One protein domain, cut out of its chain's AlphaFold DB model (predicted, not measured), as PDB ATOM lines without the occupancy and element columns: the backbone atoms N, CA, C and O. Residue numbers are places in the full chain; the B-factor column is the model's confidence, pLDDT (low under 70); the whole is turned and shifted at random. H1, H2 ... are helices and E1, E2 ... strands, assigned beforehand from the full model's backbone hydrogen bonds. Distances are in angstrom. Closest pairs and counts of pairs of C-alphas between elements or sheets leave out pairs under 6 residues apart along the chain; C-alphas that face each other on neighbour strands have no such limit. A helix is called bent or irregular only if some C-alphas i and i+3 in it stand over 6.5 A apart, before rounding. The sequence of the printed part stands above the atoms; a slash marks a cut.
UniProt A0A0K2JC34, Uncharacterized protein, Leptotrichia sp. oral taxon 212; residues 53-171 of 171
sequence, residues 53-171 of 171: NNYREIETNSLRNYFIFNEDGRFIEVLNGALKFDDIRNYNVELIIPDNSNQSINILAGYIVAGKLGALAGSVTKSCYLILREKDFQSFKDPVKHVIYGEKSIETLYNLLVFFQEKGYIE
ATOM      1  N   ASN A  53     -14.918 -17.284  -9.719       84.81
ATOM      2  CA  ASN A  53     -16.048 -17.578  -8.829       84.81
ATOM      3  C   ASN A  53     -15.609 -18.300  -7.543       84.81
ATOM      4  O   ASN A  53     -16.168 -18.034  -6.481       84.81
ATOM      5  N   ASN A  54     -14.576 -19.145  -7.639       85.31
ATOM      6  CA  ASN A  54     -14.011 -19.937  -6.540       85.31
ATOM      7  C   ASN A  54     -12.546 -19.555  -6.301       85.31
ATOM      8  O   ASN A  54     -11.650 -20.398  -6.282       85.31
ATOM      9  N   TYR A  55     -12.284 -18.258  -6.180       90.19
ATOM     10  CA  TYR A  55     -10.921 -17.782  -6.015       90.19
ATOM     11  C   TYR A  55     -10.440 -17.886  -4.565       90.19
ATOM     12  O   TYR A  55     -11.228 -17.812  -3.619       90.19
ATOM     13  N   ARG A  56      -9.123 -17.989  -4.384       91.44
ATOM     14  CA  ARG A  56      -8.460 -17.884  -3.081       91.44
ATOM     15  C   ARG A  56      -7.423 -16.771  -3.111       91.44
ATOM     16  O   ARG A  56      -6.653 -16.660  -4.063       91.44
ATOM     17  N   GLU A  57      -7.417 -15.957  -2.064       91.25
ATOM     18  CA  GLU A  57      -6.449 -14.874  -1.889       91.25
ATOM     19  C   GLU A  57      -5.221 -15.391  -1.128       91.25
ATOM     20  O   GLU A  57      -5.353 -16.040  -0.086       91.25
ATOM     21  N   ILE A  58      -4.032 -15.113  -1.655       90.31
ATOM     22  CA  ILE A  58      -2.744 -15.470  -1.058       90.31
ATOM     23  C   ILE A  58      -2.014 -14.177  -0.718       90.31
ATOM     24  O   ILE A  58      -1.628 -13.411  -1.607       90.31
ATOM     25  N   GLU A  59      -1.840 -13.933   0.577       87.56
ATOM     26  CA  GLU A  59      -1.177 -12.741   1.086       87.56
ATOM     27  C   GLU A  59       0.337 -12.818   0.863       87.56
ATOM     28  O   GLU A  59       0.973 -13.871   0.983       87.56
ATOM     29  N   THR A  60       0.931 -11.669   0.548       85.12
ATOM     30  CA  THR A  60       2.388 -11.505   0.517       85.12
ATOM     31  C   THR A  60       2.841 -10.626   1.678       85.12
ATOM     32  O   THR A  60       2.032 -10.117   2.452       85.12
ATOM     33  N   ASN A  61       4.147 -10.389   1.797       81.00
ATOM     34  CA  ASN A  61       4.716  -9.480   2.798       81.00
ATOM     35  C   ASN A  61       4.287  -8.000   2.662       81.00
ATOM     36  O   ASN A  61       4.724  -7.167   3.455       81.00
ATOM     37  N   SER A  62       3.468  -7.649   1.668       76.81
ATOM     38  CA  SER A  62       2.960  -6.297   1.451       76.81
ATOM     39  C   SER A  62       1.439  -6.298   1.358       76.81
ATOM     40  O   SER A  62       0.862  -6.992   0.533       76.81
ATOM     41  N   LEU A  63       0.781  -5.404   2.105       69.06
ATOM     42  CA  LEU A  63      -0.670  -5.164   2.008       69.06
ATOM     43  C   LEU A  63      -1.127  -4.711   0.611       69.06
ATOM     44  O   LEU A  63      -2.321  -4.675   0.319       69.06
ATOM     45  N   ARG A  64      -0.187  -4.289  -0.238       76.75
ATOM     46  CA  ARG A  64      -0.457  -3.829  -1.603       76.75
ATOM     47  C   ARG A  64      -0.189  -4.891  -2.657       76.75
ATOM     48  O   ARG A  64      -0.523  -4.637  -3.814       76.75
ATOM     49  N   ASN A  65       0.397  -6.019  -2.253       83.31
ATOM     50  CA  ASN A  65       0.757  -7.106  -3.142       83.31
ATOM     51  C   ASN A  65       0.100  -8.400  -2.658       83.31
ATOM     52  O   ASN A  65       0.308  -8.832  -1.530       83.31
ATOM     53  N   TYR A  66      -0.711  -9.031  -3.488       89.12
ATOM     54  CA  TYR A  66      -1.295 -10.329  -3.165       89.12
ATOM     55  C   TYR A  66      -1.708 -11.036  -4.444       89.12
ATOM     56  O   TYR A  66      -1.844 -10.408  -5.497       89.12
ATOM     57  N   PHE A  67      -1.901 -12.342  -4.341       91.44
ATOM     58  CA  PHE A  67      -2.382 -13.143  -5.452       91.44
ATOM     59  C   PHE A  67      -3.830 -13.540  -5.248       91.44
ATOM     60  O   PHE A  67      -4.274 -13.779  -4.126       91.44
ATOM     61  N   ILE A  68      -4.548 -13.657  -6.354       92.88
ATOM     62  CA  ILE A  68      -5.886 -14.226  -6.409       92.88
ATOM     63  C   ILE A  68      -5.811 -15.415  -7.357       92.88
ATOM     64  O   ILE A  68      -5.722 -15.226  -8.566       92.88
ATOM     65  N   PHE A  69      -5.827 -16.630  -6.822       93.38
ATOM     66  CA  PHE A  69      -5.786 -17.856  -7.617       93.38
ATOM     67  C   PHE A  69      -7.185 -18.401  -7.834       93.38
ATOM     68  O   PHE A  69      -7.980 -18.443  -6.899       93.38
ATOM     69  N   ASN A  70      -7.467 -18.855  -9.046       93.81
ATOM     70  CA  ASN A  70      -8.676 -19.590  -9.372       93.81
ATOM     71  C   ASN A  70      -8.353 -21.073  -9.583       93.81
ATOM     72  O   ASN A  70      -7.230 -21.437  -9.923       93.81
ATOM     73  N   GLU A  71      -9.344 -21.942  -9.407       90.38
ATOM     74  CA  GLU A  71      -9.158 -23.398  -9.520       90.38
ATOM     75  C   GLU A  71      -8.808 -23.859 -10.948       90.38
ATOM     76  O   GLU A  71      -8.295 -24.954 -11.148       90.38
ATOM     77  N   ASP A  72      -9.042 -23.034 -11.966       90.12
ATOM     78  CA  ASP A  72      -8.708 -23.343 -13.361       90.12
ATOM     79  C   ASP A  72      -7.255 -23.007 -13.748       90.12
ATOM     80  O   ASP A  72      -6.901 -23.100 -14.923       90.12
ATOM     81  N   GLY A  73      -6.421 -22.623 -12.777       88.94
ATOM     82  CA  GLY A  73      -5.009 -22.286 -12.978       88.94
ATOM     83  C   GLY A  73      -4.759 -20.818 -13.331       88.94
ATOM     84  O   GLY A  73      -3.620 -20.355 -13.246       88.94
ATOM     85  N   ARG A  74      -5.803 -20.044 -13.654       94.12
ATOM     86  CA  ARG A  74      -5.667 -18.595 -13.843       94.12
ATOM     87  C   ARG A  74      -5.430 -17.915 -12.504       94.12
ATOM     88  O   ARG A  74      -6.032 -18.273 -11.488       94.12
ATOM     89  N   PHE A  75      -4.597 -16.886 -12.504       93.94
ATOM     90  CA  PHE A  75      -4.364 -16.076 -11.321       93.94
ATOM     91  C   PHE A  75      -4.269 -14.592 -11.653       93.94
ATOM     92  O   PHE A  75      -4.077 -14.188 -12.798       93.94
ATOM     93  N   ILE A  76      -4.448 -13.768 -10.626       93.12
ATOM     94  CA  ILE A  76      -4.270 -12.324 -10.708       93.12
ATOM     95  C   ILE A  76      -3.205 -11.935  -9.702       93.12
ATOM     96  O   ILE A  76      -3.343 -12.206  -8.510       93.12
ATOM     97  N   GLU A  77      -2.166 -11.272 -10.182       90.31
ATOM     98  CA  GLU A  77      -1.224 -10.564  -9.336       90.31
ATOM     99  C   GLU A  77      -1.754  -9.143  -9.119       90.31
ATOM    100  O   GLU A  77      -1.933  -8.368 -10.065       90.31
ATOM    101  N   VAL A  78      -2.056  -8.805  -7.868       88.69
ATOM    102  CA  VAL A  78      -2.458  -7.450  -7.495       88.69
ATOM    103  C   VAL A  78      -1.219  -6.708  -7.038       88.69
ATOM    104  O   VAL A  78      -0.645  -7.077  -6.024       88.69
ATOM    105  N   LEU A  79      -0.815  -5.659  -7.756       84.25
ATOM    106  CA  LEU A  79       0.352  -4.832  -7.435       84.25
ATOM    107  C   LEU A  79      -0.076  -3.379  -7.289       84.25
ATOM    108  O   LEU A  79      -0.467  -2.740  -8.265       84.25
ATOM    109  N   ASN A  80      -0.016  -2.826  -6.077       82.31
ATOM    110  CA  ASN A  80      -0.443  -1.444  -5.810       82.31
ATOM    111  C   ASN A  80      -1.868  -1.125  -6.323       82.31
ATOM    112  O   ASN A  80      -2.175   0.016  -6.669       82.31
ATOM    113  N   GLY A  81      -2.751  -2.129  -6.354       75.88
ATOM    114  CA  GLY A  81      -4.122  -2.013  -6.860       75.88
ATOM    115  C   GLY A  81      -4.277  -2.183  -8.375       75.88
ATOM    116  O   GLY A  81      -5.412  -2.214  -8.845       75.88
ATOM    117  N   ALA A  82      -3.187  -2.330  -9.131       85.00
ATOM    118  CA  ALA A  82      -3.241  -2.789 -10.514       85.00
ATOM    119  C   ALA A  82      -3.449  -4.307 -10.544       85.00
ATOM    120  O   ALA A  82      -2.842  -5.029  -9.756       85.00
ATOM    121  N   LEU A  83      -4.311  -4.777 -11.447       89.19
ATOM    122  CA  LEU A  83      -4.603  -6.196 -11.636       89.19
ATOM    123  C   LEU A  83      -3.850  -6.690 -12.870       89.19
ATOM    124  O   LEU A  83      -4.121  -6.225 -13.978       89.19
ATOM    125  N   LYS A  84      -2.926  -7.631 -12.683       90.94
ATOM    126  CA  LYS A  84      -2.255  -8.339 -13.773       90.94
ATOM    127  C   LYS A  84      -2.814  -9.756 -13.845       90.94
ATOM    128  O   LYS A  84      -2.663 -10.519 -12.899       90.94
ATOM    129  N   PHE A  85      -3.473 -10.082 -14.949       91.19
ATOM    130  CA  PHE A  85      -4.034 -11.409 -15.196       91.19
ATOM    131  C   PHE A  85      -2.985 -12.306 -15.833       91.19
ATOM    132  O   PHE A  85      -2.290 -11.871 -16.753       91.19
ATOM    133  N   ASP A  86      -2.902 -13.543 -15.366       91.81
ATOM    134  CA  ASP A  86      -1.964 -14.523 -15.889       91.81
ATOM    135  C   ASP A  86      -2.449 -15.958 -15.650       91.81
ATOM    136  O   ASP A  86      -3.527 -16.195 -15.092       91.81
ATOM    137  N   ASP A  87      -1.649 -16.920 -16.093       92.00
ATOM    138  CA  ASP A  87      -1.939 -18.340 -15.990       92.00
ATOM    139  C   ASP A  87      -0.747 -19.113 -15.441       92.00
ATOM    140  O   ASP A  87       0.374 -18.980 -15.931       92.00
ATOM    141  N   ILE A  88      -0.989 -19.960 -14.441       91.12
ATOM    142  CA  ILE A  88       0.053 -20.751 -13.787       91.12
ATOM    143  C   ILE A  88       0.767 -21.696 -14.764       91.12
ATOM    144  O   ILE A  88       1.947 -21.985 -14.590       91.12
ATOM    145  N   ARG A  89       0.081 -22.113 -15.836       91.81
ATOM    146  CA  ARG A  89       0.618 -23.007 -16.875       91.81
ATOM    147  C   ARG A  89       1.750 -22.381 -17.679       91.81
ATOM    148  O   ARG A  89       2.580 -23.121 -18.208       91.81
ATOM    149  N   ASN A  90       1.807 -21.050 -17.728       90.00
ATOM    150  CA  ASN A  90       2.869 -20.295 -18.395       90.00
ATOM    151  C   ASN A  90       4.192 -20.334 -17.617       90.00
ATOM    152  O   ASN A  90       5.217 -19.882 -18.127       90.00
ATOM    153  N   TYR A  91       4.181 -20.858 -16.387       88.81
ATOM    154  CA  TYR A  91       5.308 -20.807 -15.472       88.81
ATOM    155  C   TYR A  91       5.775 -22.200 -15.048       88.81
ATOM    156  O   TYR A  91       4.979 -23.112 -14.834       88.81
ATOM    157  N   ASN A  92       7.083 -22.343 -14.866       87.31
ATOM    158  CA  ASN A  92       7.662 -23.333 -13.971       87.31
ATOM    159  C   ASN A  92       7.568 -22.765 -12.555       87.31
ATOM    160  O   ASN A  92       8.068 -21.666 -12.280       87.31
ATOM    161  N   VAL A  93       6.872 -23.490 -11.687       88.19
ATOM    162  CA  VAL A  93       6.466 -23.000 -10.372       88.19
ATOM    163  C   VAL A  93       7.240 -23.732  -9.299       88.19
ATOM    164  O   VAL A  93       7.206 -24.953  -9.214       88.19
ATOM    165  N   GLU A  94       7.903 -22.978  -8.433       86.19
ATOM    166  CA  GLU A  94       8.600 -23.538  -7.283       86.19
ATOM    167  C   GLU A  94       8.080 -22.866  -6.010       86.19
ATOM    168  O   GLU A  94       8.129 -21.642  -5.864       86.19
ATOM    169  N   LEU A  95       7.604 -23.671  -5.058       84.38
ATOM    170  CA  LEU A  95       7.311 -23.207  -3.706       84.38
ATOM    171  C   LEU A  95       8.454 -23.602  -2.772       84.38
ATOM    172  O   LEU A  95       8.655 -24.779  -2.448       84.38
ATOM    173  N   ILE A  96       9.192 -22.596  -2.311       81.94
ATOM    174  CA  ILE A  96      10.248 -22.763  -1.318       81.94
ATOM    175  C   ILE A  96       9.649 -22.502   0.056       81.94
ATOM    176  O   ILE A  96       9.451 -21.354   0.465       81.94
ATOM    177  N   ILE A  97       9.403 -23.593   0.775       74.81
ATOM    178  CA  ILE A  97       9.157 -23.567   2.212       74.81
ATOM    179  C   ILE A  97      10.510 -23.819   2.886       74.81
ATOM    180  O   ILE A  97      11.128 -24.847   2.600       74.81
ATOM    181  N   PRO A  98      11.017 -22.885   3.707       68.12
ATOM    182  CA  PRO A  98      12.285 -23.062   4.391       68.12
ATOM    183  C   PRO A  98      12.218 -24.295   5.289       68.12
ATOM    184  O   PRO A  98      11.459 -24.341   6.253       68.12
ATOM    185  N   ASP A  99      13.031 -25.288   4.953       61.91
ATOM    186  CA  ASP A  99      13.143 -26.499   5.744       61.91
ATOM    187  C   ASP A  99      14.126 -26.271   6.901       61.91
ATOM    188  O   ASP A  99      15.311 -25.992   6.696       61.91
ATOM    189  N   ASN A 100      13.616 -26.359   8.129       58.50
ATOM    190  CA  ASN A 100      14.410 -26.360   9.356       58.50
ATOM    191  C   ASN A 100      14.326 -27.727  10.068       58.50
ATOM    192  O   ASN A 100      14.623 -27.805  11.261       58.50
ATOM    193  N   SER A 101      13.923 -28.800   9.374       56.91
ATOM    194  CA  SER A 101      13.805 -30.167   9.917       56.91
ATOM    195  C   SER A 101      15.087 -30.654  10.595       56.91
ATOM    196  O   SER A 101      15.028 -31.336  11.614       56.91
ATOM    197  N   ASN A 102      16.247 -30.192  10.125       56.88
ATOM    198  CA  ASN A 102      17.554 -30.487  10.718       56.88
ATOM    199  C   ASN A 102      17.855 -29.726  12.027       56.88
ATOM    200  O   ASN A 102      18.906 -29.947  12.623       56.88
ATOM    201  N   GLN A 103      16.992 -28.803  12.468       56.44
ATOM    202  CA  GLN A 103      17.261 -27.904  13.598       56.44
ATOM    203  C   GLN A 103      16.417 -28.202  14.851       56.44
ATOM    204  O   GLN A 103      16.738 -27.678  15.916       56.44
ATOM    205  N   SER A 104      15.384 -29.060  14.784       59.94
ATOM    206  CA  SER A 104      14.697 -29.561  15.992       59.94
ATOM    207  C   SER A 104      13.874 -30.841  15.763       59.94
ATOM    208  O   SER A 104      13.290 -31.043  14.700       59.94
ATOM    209  N   ILE A 105      13.765 -31.675  16.805       59.53
ATOM    210  CA  ILE A 105      13.035 -32.961  16.790       59.53
ATOM    211  C   ILE A 105      11.532 -32.769  16.499       59.53
ATOM    212  O   ILE A 105      10.941 -33.558  15.765       59.53
ATOM    213  N   ASN A 106      10.920 -31.693  17.009       54.41
ATOM    214  CA  ASN A 106       9.500 -31.396  16.780       54.41
ATOM    215  C   ASN A 106       9.214 -30.971  15.326       54.41
ATOM    216  O   ASN A 106       8.178 -31.342  14.779       54.41
ATOM    217  N   ILE A 107      10.136 -30.245  14.680       57.66
ATOM    218  CA  ILE A 107      10.016 -29.865  13.258       57.66
ATOM    219  C   ILE A 107      10.205 -31.092  12.362       57.66
ATOM    220  O   ILE A 107       9.477 -31.249  11.385       57.66
ATOM    221  N   LEU A 108      11.138 -31.985  12.708       56.75
ATOM    222  CA  LEU A 108      11.338 -33.243  11.989       56.75
ATOM    223  C   LEU A 108      10.089 -34.138  12.055       56.75
ATOM    224  O   LEU A 108       9.681 -34.691  11.039       56.75
ATOM    225  N   ALA A 109       9.444 -34.237  13.222       59.06
ATOM    226  CA  ALA A 109       8.189 -34.973  13.375       59.06
ATOM    227  C   ALA A 109       7.057 -34.361  12.532       59.06
ATOM    228  O   ALA A 109       6.356 -35.087  11.831       59.06
ATOM    229  N   GLY A 110       6.925 -33.029  12.535       57.97
ATOM    230  CA  GLY A 110       5.997 -32.321  11.652       57.97
ATOM    231  C   GLY A 110       6.264 -32.633  10.179       57.97
ATOM    232  O   GLY A 110       5.346 -33.016   9.459       57.97
ATOM    233  N   TYR A 111       7.522 -32.550   9.741       59.12
ATOM    234  CA  TYR A 111       7.924 -32.863   8.368       59.12
ATOM    235  C   TYR A 111       7.615 -34.309   7.958       59.12
ATOM    236  O   TYR A 111       7.120 -34.544   6.861       59.12
ATOM    237  N   ILE A 112       7.856 -35.286   8.834       59.97
ATOM    238  CA  ILE A 112       7.541 -36.697   8.555       59.97
ATOM    239  C   ILE A 112       6.028 -36.902   8.378       59.97
ATOM    240  O   ILE A 112       5.614 -37.700   7.542       59.97
ATOM    241  N   VAL A 113       5.203 -36.181   9.143       58.53
ATOM    242  CA  VAL A 113       3.738 -36.338   9.130       58.53
ATOM    243  C   VAL A 113       3.070 -35.562   7.991       58.53
ATOM    244  O   VAL A 113       2.129 -36.064   7.383       58.53
ATOM    245  N   ALA A 114       3.532 -34.344   7.697       59.31
ATOM    246  CA  ALA A 114       2.860 -33.410   6.787       59.31
ATOM    247  C   ALA A 114       3.791 -32.810   5.712       59.31
ATOM    248  O   ALA A 114       3.478 -31.784   5.102       59.31
ATOM    249  N   GLY A 115       4.957 -33.417   5.477       69.81
ATOM    250  CA  GLY A 115       5.932 -32.964   4.487       69.81
ATOM    251  C   GLY A 115       6.407 -31.531   4.736       69.81
ATOM    252  O   GLY A 115       6.550 -31.074   5.871       69.81
ATOM    253  N   LYS A 116       6.617 -30.769   3.658       65.62
ATOM    254  CA  LYS A 116       7.071 -29.370   3.745       65.62
ATOM    255  C   LYS A 116       6.137 -28.473   4.575       65.62
ATOM    256  O   LYS A 116       6.624 -27.546   5.213       65.62
ATOM    257  N   LEU A 117       4.829 -28.750   4.616       62.94
ATOM    258  CA  LEU A 117       3.884 -28.004   5.461       62.94
ATOM    259  C   LEU A 117       4.112 -28.261   6.952       62.94
ATOM    260  O   LEU A 117       4.067 -27.336   7.756       62.94
ATOM    261  N   GLY A 118       4.433 -29.497   7.327       58.84
ATOM    262  CA  GLY A 118       4.760 -29.824   8.710       58.84
ATOM    263  C   GLY A 118       6.065 -29.194   9.203       58.84
ATOM    264  O   GLY A 118       6.180 -28.875  10.385       58.84
ATOM    265  N   ALA A 119       7.019 -28.931   8.301       61.34
ATOM    266  CA  ALA A 119       8.214 -28.146   8.619       61.34
ATOM    267  C   ALA A 119       7.903 -26.657   8.878       61.34
ATOM    268  O   ALA A 119       8.637 -25.995   9.617       61.34
ATOM    269  N   LEU A 120       6.802 -26.132   8.322       61.94
ATOM    270  CA  LEU A 120       6.368 -24.747   8.518       61.94
ATOM    271  C   LEU A 120       5.862 -24.493   9.944       61.94
ATOM    272  O   LEU A 120       6.191 -23.460  10.524       61.94
ATOM    273  N   ALA A 121       5.145 -25.458  10.530       57.62
ATOM    274  CA  ALA A 121       4.561 -25.357  11.871       57.62
ATOM    275  C   ALA A 121       5.599 -25.122  12.989       57.62
ATOM    276  O   ALA A 121       5.246 -24.660  14.072       57.62
ATOM    277  N   GLY A 122       6.891 -25.383  12.739       51.72
ATOM    278  CA  GLY A 122       7.977 -24.974  13.641       51.72
ATOM    279  C   GLY A 122       9.031 -24.051  13.017       51.72
ATOM    280  O   GLY A 122      10.016 -23.718  13.674       51.72
ATOM    281  N   SER A 123       8.831 -23.578  11.784       52.88
ATOM    282  CA  SER A 123       9.677 -22.584  11.113       52.88
ATOM    283  C   SER A 123       9.099 -21.174  11.298       52.88
ATOM    284  O   SER A 123       8.628 -20.536  10.359       52.88
ATOM    285  N   VAL A 124       9.159 -20.651  12.523       54.69
ATOM    286  CA  VAL A 124       8.610 -19.319  12.857       54.69
ATOM    287  C   VAL A 124       9.461 -18.163  12.282       54.69
ATOM    288  O   VAL A 124       9.040 -17.012  12.288       54.69
ATOM    289  N   THR A 125      10.665 -18.430  11.758       58.47
ATOM    290  CA  THR A 125      11.685 -17.386  11.519       58.47
ATOM    291  C   THR A 125      12.117 -17.165  10.067       58.47
ATOM    292  O   THR A 125      12.888 -16.239   9.815       58.47
ATOM    293  N   LYS A 126      11.654 -17.960   9.091       67.88
ATOM    294  CA  LYS A 126      12.089 -17.833   7.686       67.88
ATOM    295  C   LYS A 126      10.913 -17.642   6.731       67.88
ATOM    296  O   LYS A 126       9.888 -18.300   6.848       67.88
ATOM    297  N   SER A 127      11.094 -16.745   5.766       72.50
ATOM    298  CA  SER A 127      10.097 -16.430   4.742       72.50
ATOM    299  C   SER A 127       9.895 -17.579   3.750       72.50
ATOM    300  O   SER A 127      10.871 -18.147   3.259       72.50
ATOM    301  N   CYS A 128       8.636 -17.859   3.408       80.06
ATOM    302  CA  CYS A 128       8.265 -18.719   2.284       80.06
ATOM    303  C   CYS A 128       8.283 -17.928   0.981       80.06
ATOM    304  O   CYS A 128       7.889 -16.759   0.957       80.06
ATOM    305  N   TYR A 129       8.702 -18.570  -0.108       84.69
ATOM    306  CA  TYR A 129       8.787 -17.924  -1.414       84.69
ATOM    307  C   TYR A 129       8.049 -18.716  -2.484       84.69
ATOM    308  O   TYR A 129       8.312 -19.903  -2.659       84.69
ATOM    309  N   LEU A 130       7.186 -18.030  -3.227       88.38
ATOM    310  CA  LEU A 130       6.679 -18.493  -4.512       88.38
ATOM    311  C   LEU A 130       7.601 -17.961  -5.608       88.38
ATOM    312  O   LEU A 130       7.841 -16.754  -5.689       88.38
ATOM    313  N   ILE A 131       8.117 -18.861  -6.432       87.00
ATOM    314  CA  ILE A 131       8.946 -18.541  -7.587       87.00
ATOM    315  C   ILE A 131       8.175 -18.912  -8.846       87.00
ATOM    316  O   ILE A 131       7.753 -20.056  -9.007       87.00
ATOM    317  N   LEU A 132       8.018 -17.930  -9.730       88.44
ATOM    318  CA  LEU A 132       7.387 -18.084 -11.035       88.44
ATOM    319  C   LEU A 132       8.437 -17.820 -12.124       88.44
ATOM    320  O   LEU A 132       8.984 -16.716 -12.212       88.44
ATOM    321  N   ARG A 133       8.744 -18.836 -12.938       87.44
ATOM    322  CA  ARG A 133       9.672 -18.746 -14.084       87.44
ATOM    323  C   ARG A 133       8.912 -18.966 -15.386       87.44
ATOM    324  O   ARG A 133       8.412 -20.061 -15.593       87.44
ATOM    325  N   GLU A 134       8.816 -17.969 -16.255       86.69
ATOM    326  CA  GLU A 134       8.113 -18.110 -17.542       86.69
ATOM    327  C   GLU A 134       8.764 -19.206 -18.410       86.69
ATOM    328  O   GLU A 134       9.989 -19.247 -18.536       86.69
ATOM    329  N   LYS A 135       7.955 -20.101 -18.996       82.19
ATOM    330  CA  LYS A 135       8.434 -21.264 -19.770       82.19
ATOM    331  C   LYS A 135       9.070 -20.891 -21.115       82.19
ATOM    332  O   LYS A 135      10.052 -21.511 -21.509       82.19
ATOM    333  N   ASP A 136       8.548 -19.864 -21.787       69.06
ATOM    334  CA  ASP A 136       8.863 -19.573 -23.198       69.06
ATOM    335  C   ASP A 136       9.861 -18.419 -23.416       69.06
ATOM    336  O   ASP A 136      10.117 -18.013 -24.554       69.06
ATOM    337  N   PHE A 137      10.458 -17.860 -22.359       60.47
ATOM    338  CA  PHE A 137      11.375 -16.726 -22.512       60.47
ATOM    339  C   PHE A 137      12.816 -17.164 -22.824       60.47
ATOM    340  O   PHE A 137      13.532 -17.687 -21.976       60.47
ATOM    341  N   GLN A 138      13.278 -16.848 -24.039       52.25
ATOM    342  CA  GLN A 138      14.638 -17.096 -24.550       52.25
ATOM    343  C   GLN A 138      15.769 -16.287 -23.868       52.25
ATOM    344  O   GLN A 138      16.892 -16.268 -24.368       52.25
ATOM    345  N   SER A 139      15.551 -15.625 -22.727       49.22
ATOM    346  CA  SER A 139      16.649 -14.942 -22.029       49.22
ATOM    347  C   SER A 139      16.454 -14.874 -20.522       49.22
ATOM    348  O   SER A 139      15.357 -14.556 -20.074       49.22
ATOM    349  N   PHE A 140      17.565 -15.092 -19.811       53.72
ATOM    350  CA  PHE A 140      17.984 -14.740 -18.444       53.72
ATOM    351  C   PHE A 140      17.236 -13.603 -17.714       53.72
ATOM    352  O   PHE A 140      17.851 -12.667 -17.206       53.72
ATOM    353  N   LYS A 141      15.909 -13.653 -17.635       60.75
ATOM    354  CA  LYS A 141      15.136 -12.797 -16.746       60.75
ATOM    355  C   LYS A 141      15.107 -13.476 -15.389       60.75
ATOM    356  O   LYS A 141      14.771 -14.659 -15.297       60.75
ATOM    357  N   ASP A 142      15.502 -12.743 -14.356       62.41
ATOM    358  CA  ASP A 142      15.499 -13.290 -13.008       62.41
ATOM    359  C   ASP A 142      14.094 -13.799 -12.647       62.41
ATOM    360  O   ASP A 142      13.099 -13.136 -12.970       62.41
ATOM    361  N   PRO A 143      13.994 -14.973 -11.995       71.12
ATOM    362  CA  PRO A 143      12.723 -15.508 -11.530       71.12
ATOM    363  C   PRO A 143      11.991 -14.473 -10.682       71.12
ATOM    364  O   PRO A 143      12.584 -13.871  -9.779       71.12
ATOM    365  N   VAL A 144      10.687 -14.308 -10.910       76.44
ATOM    366  CA  VAL A 144       9.902 -13.429 -10.048       76.44
ATOM    367  C   VAL A 144       9.692 -14.149  -8.720       76.44
ATOM    368  O   VAL A 144       9.088 -15.222  -8.655       76.44
ATOM    369  N   LYS A 145      10.273 -13.581  -7.661       82.25
ATOM    370  CA  LYS A 145      10.278 -14.146  -6.313       82.25
ATOM    371  C   LYS A 145       9.320 -13.367  -5.422       82.25
ATOM    372  O   LYS A 145       9.579 -12.213  -5.085       82.25
ATOM    373  N   HIS A 146       8.255 -14.026  -4.983       84.25
ATOM    374  CA  HIS A 146       7.245 -13.440  -4.110       84.25
ATOM    375  C   HIS A 146       7.344 -14.023  -2.710       84.25
ATOM    376  O   HIS A 146       7.302 -15.236  -2.526       84.25
ATOM    377  N   VAL A 147       7.468 -13.152  -1.711       85.25
ATOM    378  CA  VAL A 147       7.439 -13.556  -0.303       85.25
ATOM    379  C   VAL A 147       5.991 -13.791   0.098       85.25
ATOM    380  O   VAL A 147       5.201 -12.850   0.091       85.25
ATOM    381  N   ILE A 148       5.651 -15.015   0.484       85.94
ATOM    382  CA  ILE A 148       4.311 -15.368   0.954       85.94
ATOM    383  C   ILE A 148       4.251 -15.173   2.466       85.94
ATOM    384  O   ILE A 148       5.168 -15.577   3.186       85.94
ATOM    385  N   TYR A 149       3.190 -14.519   2.939       83.12
ATOM    386  CA  TYR A 149       3.026 -14.152   4.341       83.12
ATOM    387  C   TYR A 149       1.761 -14.775   4.924       83.12
ATOM    388  O   TYR A 149       0.734 -14.830   4.262       83.12
ATOM    389  N   GLY A 150       1.842 -15.222   6.178       78.38
ATOM    390  CA  GLY A 150       0.729 -15.850   6.885       78.38
ATOM    391  C   GLY A 150       0.636 -17.358   6.646       78.38
ATOM    392  O   GLY A 150       0.640 -17.835   5.514       78.38
ATOM    393  N   GLU A 151       0.509 -18.113   7.738       77.25
ATOM    394  CA  GLU A 151       0.406 -19.580   7.728       77.25
ATOM    395  C   GLU A 151      -0.732 -20.066   6.821       77.25
ATOM    396  O   GLU A 151      -0.511 -20.884   5.932       77.25
ATOM    397  N   LYS A 152      -1.919 -19.459   6.950       84.06
ATOM    398  CA  LYS A 152      -3.090 -19.783   6.128       84.06
ATOM    399  C   LYS A 152      -2.846 -19.571   4.633       84.06
ATOM    400  O   LYS A 152      -3.317 -20.367   3.824       84.06
ATOM    401  N   SER A 153      -2.150 -18.504   4.240       85.00
ATOM    402  CA  SER A 153      -1.849 -18.243   2.828       85.00
ATOM    403  C   SER A 153      -0.806 -19.214   2.291       85.00
ATOM    404  O   SER A 153      -0.941 -19.658   1.156       85.00
ATOM    405  N   ILE A 154       0.178 -19.610   3.101       83.62
ATOM    406  CA  ILE A 154       1.157 -20.636   2.718       83.62
ATOM    407  C   ILE A 154       0.472 -21.995   2.547       83.62
ATOM    408  O   ILE A 154       0.676 -22.647   1.526       83.62
ATOM    409  N   GLU A 155      -0.377 -22.396   3.494       83.44
ATOM    410  CA  GLU A 155      -1.156 -23.635   3.419       83.44
ATOM    411  C   GLU A 155      -2.091 -23.637   2.203       83.44
ATOM    412  O   GLU A 155      -2.117 -24.583   1.418       83.44
ATOM    413  N   THR A 156      -2.823 -22.538   2.000       88.00
ATOM    414  CA  THR A 156      -3.742 -22.399   0.865       88.00
ATOM    415  C   THR A 156      -2.996 -22.459  -0.464       88.00
ATOM    416  O   THR A 156      -3.459 -23.130  -1.385       88.00
ATOM    417  N   LEU A 157      -1.845 -21.786  -0.567       89.88
ATOM    418  CA  LEU A 157      -1.008 -21.820  -1.759       89.88
ATOM    419  C   LEU A 157      -0.463 -23.227  -2.002       89.88
ATOM    420  O   LEU A 157      -0.572 -23.717  -3.116       89.88
ATOM    421  N   TYR A 158       0.072 -23.895  -0.978       87.44
ATOM    422  CA  TYR A 158       0.564 -25.266  -1.104       87.44
ATOM    423  C   TYR A 158      -0.530 -26.201  -1.624       87.44
ATOM    424  O   TYR A 158      -0.320 -26.894  -2.614       87.44
ATOM    425  N   ASN A 159      -1.717 -26.166  -1.014       88.75
ATOM    426  CA  ASN A 159      -2.843 -27.005  -1.422       88.75
ATOM    427  C   ASN A 159      -3.288 -26.714  -2.862       88.75
ATOM    428  O   ASN A 159      -3.609 -27.640  -3.602       88.75
ATOM    429  N   LEU A 160      -3.282 -25.442  -3.279       91.06
ATOM    430  CA  LEU A 160      -3.563 -25.064  -4.665       91.06
ATOM    431  C   LEU A 160      -2.506 -25.589  -5.635       91.06
ATOM    432  O   LEU A 160      -2.863 -26.095  -6.690       91.06
ATOM    433  N   LEU A 161      -1.222 -25.484  -5.291       90.69
ATOM    434  CA  LEU A 161      -0.142 -25.970  -6.147       90.69
ATOM    435  C   LEU A 161      -0.171 -27.495  -6.276       90.69
ATOM    436  O   LEU A 161      -0.054 -27.994  -7.388       90.69
ATOM    437  N   VAL A 162      -0.413 -28.229  -5.184       88.75
ATOM    438  CA  VAL A 162      -0.626 -29.688  -5.235       88.75
ATOM    439  C   VAL A 162      -1.811 -30.017  -6.140       88.75
ATOM    440  O   VAL A 162      -1.685 -30.837  -7.044       88.75
ATOM    441  N   PHE A 163      -2.936 -29.321  -5.971       90.69
ATOM    442  CA  PHE A 163      -4.099 -29.496  -6.836       90.69
ATOM    443  C   PHE A 163      -3.780 -29.204  -8.315       90.69
ATOM    444  O   PHE A 163      -4.200 -29.948  -9.200       90.69
ATOM    445  N   PHE A 164      -3.019 -28.151  -8.615       92.75
ATOM    446  CA  PHE A 164      -2.598 -27.831  -9.981       92.75
ATOM    447  C   PHE A 164      -1.649 -28.878 -10.565       92.75
ATOM    448  O   PHE A 164      -1.753 -29.181 -11.754       92.75
ATOM    449  N   GLN A 165      -0.774 -29.459  -9.746       90.44
ATOM    450  CA  GLN A 165       0.104 -30.554 -10.145       90.44
ATOM    451  C   GLN A 165      -0.706 -31.821 -10.462       90.44
ATOM    452  O   GLN A 165      -0.540 -32.409 -11.527       90.44
ATOM    453  N   GLU A 166      -1.673 -32.185  -9.614       90.69
ATOM    454  CA  GLU A 166      -2.599 -33.305  -9.857       90.69
ATOM    455  C   GLU A 166      -3.441 -33.115 -11.129       90.69
ATOM    456  O   GLU A 166      -3.779 -34.081 -11.816       90.69
ATOM    457  N   LYS A 167      -3.781 -31.865 -11.467       91.25
ATOM    458  CA  LYS A 167      -4.474 -31.506 -12.714       91.25
ATOM    459  C   LYS A 167      -3.556 -31.436 -13.938       91.25
ATOM    460  O   LYS A 167      -4.070 -31.283 -15.046       91.25
ATOM    461  N   GLY A 168      -2.239 -31.538 -13.763       89.38
ATOM    462  CA  GLY A 168      -1.254 -31.418 -14.838       89.38
ATOM    463  C   GLY A 168      -1.082 -29.992 -15.370       89.38
ATOM    464  O   GLY A 168      -0.680 -29.807 -16.516       89.38
ATOM    465  N   TYR A 169      -1.423 -28.969 -14.583       88.75
ATOM    466  CA  TYR A 169      -1.195 -27.567 -14.960       88.75
ATOM    467  C   TYR A 169       0.263 -27.148 -14.748       88.75
ATOM    468  O   TYR A 169       0.774 -26.291 -15.472       88.75
ATOM    469  N   ILE A 170       0.919 -27.751 -13.760       88.31
ATOM    470  CA  ILE A 170       2.322 -27.539 -13.403       88.31
ATOM    471  C   ILE A 170       2.994 -28.887 -13.134       88.31
ATOM    472  O   ILE A 170       2.304 -29.865 -12.849       88.31
ATOM    473  N   GLU A 171       4.321 -28.917 -13.253       78.44
ATOM    474  CA  GLU A 171       5.163 -30.097 -13.001       78.44
ATOM    475  C   GLU A 171       5.629 -30.173 -11.545       78.44
ATOM    476  O   GLU A 171       5.936 -29.108 -10.960       78.44
TER     477      GLU A 171
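Overview. This is residues 53 to 171 of the 171 residues of an uncharacterized protein of Leptotrichia sp. oral taxon 212 (UniProt A0A0K2JC34). Two small antiparallel sheets come together where E7 is close to E1 and E2, and one long helix, H2, packs over one face of each of them. The irregular helix H1 makes a loose head at one end, reaching the rest at H2, and the link from E6 to E7 lies toward the opposite end. The printed part has 119 residues, with the order E1 E2 E3 E4 E5 H1 E6 E7 H2 along the chain, of mixed class. The sheets run E1 E2 E3 E4 and E5 E6 E7. The whole is compact, with a radius of gyration of the C-alphas of 14.8 A and spans of 42 by 33 by 29 A.

Arrangement. E1, residues 56 to 59, E2, residues 65 to 69, E3, residues 74 to 79, and E4, residues 82 to 87, form a meander, each strand the antiparallel neighbour of the one before. N 58 and O 67 are 2.8 A apart between E1 and E2, N 68 and O 76 2.9 A between E2 and E3, and N 77 and O 84 2.9 A between E3 and E4, each within hydrogen-bond range. H2, residues 151 to 166, is on this sheet at a height of 9.3 A, over E1; their closest C-alphas, Ile 58 and Ser 153, are 4.9 A apart. In the second sheet, E6, residues 128 to 134, is the inner strand between E5, residues 91 to 96, and E7, residues 144 to 148. N 94 and O 131 are 3.0 A apart, and N 146 and O 130 2.8 A, within hydrogen-bond range. H2 is on this sheet too, over E5 and E6 at a height of 10.2 A. E1 and E7 come closest at the C-alphas of Glu 59 and Ile 148, 6.1 A. H1, residues 105 to 120, is on neither sheet and only just touches H2, with 3 pairs of C-alphas within 8 A, the closest Leu 117 and Glu 155 at 7.0 A, at a steep tilt of 56 degrees. Each O i to N i+4 pair of H2 is within hydrogen-bond range; in H1 10 of 12 are.

Along the chain. E1 begins at C-alpha 56, (-8.460, -17.884, -3.081), and is 9.8 A long. E2 to E7 measure 13.4, 16.3, 16.5, 15.1, 19.8 and 12.5 A. H1 spans 13.4 A and is irregular: C-alphas 113 and 116 are 9.4 A apart, with a kink of 149 degrees near residue 114. H2 spans 22.5 A and ends at C-alpha 166, (-2.599, -33.305, -9.857).

Size, cuts and confidence. The two C-alphas farthest apart, Ile 105 and Gln 138, are 44.3 A apart. The printed part has no cut, and no link is long. The mean pLDDT of the printed part is 78.2; residue 63, residues 98 to 126 and residues 136 to 142 are under 70.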